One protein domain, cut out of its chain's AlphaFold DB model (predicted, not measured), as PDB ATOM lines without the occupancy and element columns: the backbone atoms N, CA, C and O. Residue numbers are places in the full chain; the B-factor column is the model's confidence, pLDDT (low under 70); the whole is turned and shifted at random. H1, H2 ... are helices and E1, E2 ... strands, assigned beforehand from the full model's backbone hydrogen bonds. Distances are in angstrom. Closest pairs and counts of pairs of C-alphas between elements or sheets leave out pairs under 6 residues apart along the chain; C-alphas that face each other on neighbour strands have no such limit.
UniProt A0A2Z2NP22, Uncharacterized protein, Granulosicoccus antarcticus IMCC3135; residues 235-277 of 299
ATOM      1  N   ASP A 235     232.811 291.449 298.594       93.31
ATOM      2  CA  ASP A 235     234.046 291.623 297.816       93.31
ATOM      3  C   ASP A 235     233.804 291.947 296.326       93.31
ATOM      4  O   ASP A 235     234.645 291.666 295.472       93.31
ATOM      5  N   LEU A 236     232.646 292.527 295.988       94.19
ATOM      6  CA  LEU A 236     232.343 292.934 294.611       94.19
ATOM      7  C   LEU A 236     233.267 294.079 294.151       94.19
ATOM      8  O   LEU A 236     233.490 295.031 294.908       94.19
ATOM      9  N   PRO A 237     233.778 294.039 292.907       92.81
ATOM     10  CA  PRO A 237     234.675 295.074 292.412       92.81
ATOM     11  C   PRO A 237     233.923 296.390 292.166       92.81
ATOM     12  O   PRO A 237     232.801 296.411 291.671       92.81
ATOM     13  N   THR A 238     234.566 297.520 292.468       89.12
ATOM     14  CA  THR A 238     233.997 298.871 292.266       89.12
ATOM     15  C   THR A 238     234.273 299.448 290.877       89.12
ATOM     16  O   THR A 238     233.688 300.463 290.493       89.12
ATOM     17  N   ARG A 239     235.170 298.802 290.128       89.12
ATOM     18  CA  ARG A 239     235.490 299.056 288.722       89.12
ATOM     19  C   ARG A 239     235.443 297.721 288.012       89.12
ATOM     20  O   ARG A 239     236.071 296.776 288.470       89.12
ATOM     21  N   PHE A 240     234.699 297.634 286.926       92.44
ATOM     22  CA  PHE A 240     234.512 296.382 286.212       92.44
ATOM     23  C   PHE A 240     234.193 296.656 284.750       92.44
ATOM     24  O   PHE A 240     233.743 297.745 284.386       92.44
ATOM     25  N   TYR A 241     234.422 295.647 283.923       93.12
ATOM     26  CA  TYR A 241     233.910 295.590 282.567       93.12
ATOM     27  C   TYR A 241     232.731 294.623 282.531       93.12
ATOM     28  O   TYR A 241     232.868 293.465 282.917       93.12
ATOM     29  N   LEU A 242     231.570 295.088 282.067       92.25
ATOM     30  CA  LEU A 242     230.418 294.214 281.881       92.25
ATOM     31  C   LEU A 242     230.436 293.604 280.480       92.25
ATOM     32  O   LEU A 242     230.072 294.254 279.494       92.25
ATOM     33  N   SER A 243     230.844 292.345 280.423       92.38
ATOM     34  CA  SER A 243     230.855 291.529 279.221       92.38
ATOM     35  C   SER A 243     229.443 291.293 278.701       92.38
ATOM     36  O   SER A 243     228.484 291.120 279.456       92.38
ATOM     37  N   ARG A 244     229.314 291.255 277.378       90.25
ATOM     38  CA  ARG A 244     228.104 290.895 276.630       90.25
ATOM     39  C   ARG A 244     228.267 289.538 275.955       90.25
ATOM     40  O   ARG A 244     227.473 289.212 275.067       90.25
ATOM     41  N   ARG A 245     229.249 288.737 276.377       89.12
ATOM     42  CA  ARG A 245     229.522 287.404 275.823       89.12
ATOM     43  C   ARG A 245     228.326 286.450 275.904       89.12
ATOM     44  O   ARG A 245     228.178 285.578 275.052       89.12
ATOM     45  N   ASP A 246     227.463 286.636 276.899       88.38
ATOM     46  CA  ASP A 246     226.225 285.881 277.112       88.38
ATOM     47  C   ASP A 246     224.974 286.593 276.563       88.38
ATOM     48  O   ASP A 246     223.867 286.048 276.600       88.38
ATOM     49  N   ALA A 247     225.124 287.803 276.016       84.81
ATOM     50  CA  ALA A 247     224.008 288.552 275.473       84.81
ATOM     51  C   ALA A 247     223.447 287.851 274.228       84.81
ATOM     52  O   ALA A 247     224.168 287.333 273.372       84.81
ATOM     53  N   LEU A 248     222.122 287.901 274.069       77.75
ATOM     54  CA  LEU A 248     221.451 287.342 272.896       77.75
ATOM     55  C   LEU A 248     222.071 287.881 271.591       77.75
ATOM     56  O   LEU A 248     222.350 289.075 271.472       77.75
ATOM     57  N   LYS A 249     222.209 286.996 270.589       60.97
ATOM     58  CA  LYS A 249     222.996 287.111 269.331       60.97
ATOM     59  C   LYS A 249     222.974 288.447 268.562       60.97
ATOM     60  O   LYS A 249     223.788 288.644 267.672       60.97
ATOM     61  N   ARG A 250     222.050 289.366 268.846       64.25
ATOM     62  CA  ARG A 250     221.933 290.684 268.190       64.25
ATOM     63  C   ARG A 250     222.804 291.773 268.827       64.25
ATOM     64  O   ARG A 250     222.691 292.934 268.445       64.25
ATOM     65  N   ARG A 251     223.607 291.426 269.835       72.69
ATOM     66  CA  ARG A 251     224.293 292.387 270.707       72.69
ATOM     67  C   ARG A 251     225.781 292.090 270.945       72.69
ATOM     68  O   ARG A 251     226.353 292.778 271.783       72.69
ATOM     69  N   SER A 252     226.394 291.150 270.227       77.06
ATOM     70  CA  SER A 252     227.810 290.789 270.403       77.06
ATOM     71  C   SER A 252     228.765 291.897 269.948       77.06
ATOM     72  O   SER A 252     228.552 292.490 268.885       77.06
ATOM     73  N   ILE A 253     229.842 292.125 270.699       82.88
ATOM     74  CA  ILE A 253     230.949 292.997 270.292       82.88
ATOM     75  C   ILE A 253     232.016 292.112 269.636       82.88
ATOM     76  O   ILE A 253     232.476 291.136 270.217       82.88
ATOM     77  N   ARG A 254     232.396 292.407 268.386       85.00
ATOM     78  CA  ARG A 254     233.321 291.538 267.631       85.00
ATOM     79  C   ARG A 254     234.703 291.435 268.287       85.00
ATOM     80  O   ARG A 254     235.320 290.385 268.186       85.00
ATOM     81  N   THR A 255     235.158 292.519 268.905       89.62
ATOM     82  CA  THR A 255     236.468 292.646 269.560       89.62
ATOM     83  C   THR A 255     236.356 292.577 271.087       89.62
ATOM     84  O   THR A 255     237.102 293.238 271.804       89.62
ATOM     85  N   GLU A 256     235.326 291.892 271.594       90.56
ATOM     86  CA  GLU A 256     235.061 291.773 273.032       90.56
ATOM     87  C   GLU A 256     236.204 291.096 273.799       90.56
ATOM     88  O   GLU A 256     236.580 291.636 274.836       90.56
ATOM     89  N   PRO A 257     236.818 290.000 273.305       92.19
ATOM     90  CA  PRO A 257     237.930 289.369 274.013       92.19
ATOM     91  C   PRO A 257     239.153 290.284 274.147       92.19
ATOM     92  O   PRO A 257     239.743 290.353 275.221       92.19
ATOM     93  N   GLU A 258     239.521 291.010 273.084       93.12
ATOM     94  CA  GLU A 258     240.647 291.950 273.130       93.12
ATOM     95  C   GLU A 258     240.350 293.121 274.075       93.12
ATOM     96  O   GLU A 258     241.198 293.502 274.877       93.12
ATOM     97  N   LEU A 259     239.119 293.647 274.037       90.94
ATOM     98  CA  LEU A 259     238.682 294.712 274.938       90.94
ATOM     99  C   LEU A 259     238.711 294.269 276.407       90.94
ATOM    100  O   LEU A 259     239.194 295.015 277.254       90.94
ATOM    101  N   ALA A 260     238.198 293.074 276.711       93.25
ATOM    102  CA  ALA A 260     238.197 292.526 278.064       93.25
ATOM    103  C   ALA A 260     239.628 292.379 278.597       93.25
ATOM    104  O   ALA A 260     239.911 292.831 279.704       93.25
ATOM    105  N   GLN A 261     240.545 291.844 277.783       94.25
ATOM    106  CA  GLN A 261     241.957 291.702 278.144       94.25
ATOM    107  C   GLN A 261     242.628 293.060 278.413       94.25
ATOM    108  O   GLN A 261     243.338 293.220 279.409       94.25
ATOM    109  N   ASP A 262     242.393 294.051 277.548       92.50
ATOM    110  CA  ASP A 262     242.949 295.398 277.701       92.50
ATOM    111  C   ASP A 262     242.409 296.113 278.953       92.50
ATOM    112  O   ASP A 262     243.145 296.851 279.613       92.50
ATOM    113  N   LEU A 263     241.130 295.910 279.287       91.94
ATOM    114  CA  LEU A 263     240.484 296.479 280.474       91.94
ATOM    115  C   LEU A 263     240.926 295.775 281.763       91.94
ATOM    116  O   LEU A 263     241.207 296.445 282.761       91.94
ATOM    117  N   GLU A 264     241.079 294.455 281.736       93.94
ATOM    118  CA  GLU A 264     241.588 293.682 282.868       93.94
ATOM    119  C   GLU A 264     243.015 294.112 283.235       93.94
ATOM    120  O   GLU A 264     243.304 294.366 284.405       93.94
ATOM    121  N   ALA A 265     243.879 294.346 282.238       93.44
ATOM    122  CA  ALA A 265     245.224 294.896 282.445       93.44
ATOM    123  C   ALA A 265     245.230 296.299 283.093       93.44
ATOM    124  O   ALA A 265     246.234 296.710 283.676       93.44
ATOM    125  N   ARG A 266     244.110 297.031 283.019       92.00
ATOM    126  CA  ARG A 266     243.893 298.342 283.659       92.00
ATOM    127  C   ARG A 266     243.179 298.239 285.014       92.00
ATOM    128  O   ARG A 266     242.851 299.267 285.606       92.00
ATOM    129  N   GLY A 267     242.940 297.028 285.518       91.81
ATOM    130  CA  GLY A 267     242.276 296.787 286.801       91.81
ATOM    131  C   GLY A 267     240.746 296.776 286.739       91.81
ATOM    132  O   GLY A 267     240.107 296.986 287.768       91.81
ATOM    133  N   TYR A 268     240.158 296.548 285.560       93.88
ATOM    134  CA  TYR A 268     238.717 296.344 285.379       93.88
ATOM    135  C   TYR A 268     238.449 294.850 285.142       93.88
ATOM    136  O   TYR A 268     238.486 294.419 283.989       93.88
ATOM    137  N   PRO A 269     238.196 294.042 286.187       94.56
ATOM    138  CA  PRO A 269     237.807 292.647 286.006       94.56
ATOM    139  C   PRO A 269     236.580 292.521 285.095       94.56
ATOM    140  O   PRO A 269     235.640 293.319 285.186       94.56
ATOM    141  N   GLU A 270     236.595 291.511 284.225       95.12
ATOM    142  CA  GLU A 270     235.444 291.134 283.405       95.12
ATOM    143  C   GLU A 270     234.373 290.479 284.283       95.12
ATOM    144  O   GLU A 270     234.662 289.575 285.067       95.12
ATOM    145  N   LEU A 271     233.125 290.909 284.119       95.81
ATOM    146  CA  LEU A 271     231.949 290.304 284.734       95.81
ATOM    147  C   LEU A 271     230.886 290.010 283.687       95.81
ATOM    148  O   LEU A 271     230.761 290.728 282.695       95.81
ATOM    149  N   THR A 272     230.062 289.004 283.955       94.12
ATOM    150  CA  THR A 272     228.940 288.611 283.099       94.12
ATOM    151  C   THR A 272     227.652 288.649 283.913       94.12
ATOM    152  O   THR A 272     227.602 288.074 284.996       94.12
ATOM    153  N   MET A 273     226.586 289.278 283.405       91.56
ATOM    154  CA  MET A 273     225.330 289.418 284.164       91.56
ATOM    155  C   MET A 273     224.739 288.071 284.594       91.56
ATOM    156  O   MET A 273     224.266 287.954 285.721       91.56
ATOM    157  N   SER A 274     224.776 287.051 283.728       91.88
ATOM    158  CA  SER A 274     224.255 285.715 284.062       91.88
ATOM    159  C   SER A 274     225.053 284.963 285.131       91.88
ATOM    160  O   SER A 274     224.555 283.971 285.658       91.88
ATOM    161  N   GLU A 275     226.263 285.418 285.463       95.19
ATOM    162  CA  GLU A 275     227.114 284.824 286.502       95.19
ATOM    163  C   GLU A 275     226.888 285.470 287.876       95.19
ATOM    164  O   GLU A 275     227.364 284.953 288.885       95.19
ATOM    165  N   LEU A 276     226.157 286.587 287.926       95.50
ATOM    166  CA  LEU A 276     225.868 287.333 289.147       95.50
ATOM    167  C   LEU A 276     224.472 286.997 289.673       95.50
ATOM    168  O   LEU A 276     223.502 286.950 288.909       95.50
ATOM    169  N   SER A 277     224.353 286.854 290.997       96.88
ATOM    170  CA  SER A 277     223.044 286.880 291.656       96.88
ATOM    171  C   SER A 277     222.357 288.233 291.429       96.88
ATOM    172  O   SER A 277     223.013 289.225 291.104       96.88
TER     173      SER A 277
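AT A GLANCE: This is residues 235 to 277 of the 299 residues of an uncharacterized protein of Granulosicoccus antarcticus IMCC3135 (UniProt A0A2Z2NP22). With little regular structure, this is a small flat piece: two short strands, E1 and E2, side by side, with one helix, H1, packed on them and a long loop, residues 244 to 255. The printed part has 43 residues, 15 of them in named elements, in the order E1, H1, E2; the class is mixed, the sheet E1, E2 parallel. It is only just compact, close to loose, with a radius of gyration of the C-alphas of 10.7 A, and spans 31 by 26 by 10 A.

IN THESE COORDINATES: Strand E1 is residues 241 to 243, from C-alpha 241 at (233.910, 295.590, 282.567). Strand E2 is residues 270 to 272, ending at C-alpha 272 (228.940, 288.611, 283.099). Helix H1, residues 256 to 264, is 12.0 A long.

HOW THE PARTS SIT: E1 and E2 are parallel neighbours at 43 degrees; N 243 and O 271 are 2.8 A apart, within hydrogen-bond range. E1, H1 and E2 form a strand-helix-strand unit, parallel strands joined through a helix, with a right-handed crossover. The closest C-alphas of E1 and H1, Tyr 241 and Ala 260, are 6.9 A apart; those of H1 and E2, Ala 260 and Glu 270, 6.2 A. In H1 every O i to N i+4 pair is within hydrogen-bond range.

THE WHOLE: The farthest C-alphas, Asp 235 and Arg 250, are 32.0 A apart. The printed part has no cut. E1 to H1 is a long link, H1 to E2 a tight one. Residues 249 to 250 have pLDDT under 70.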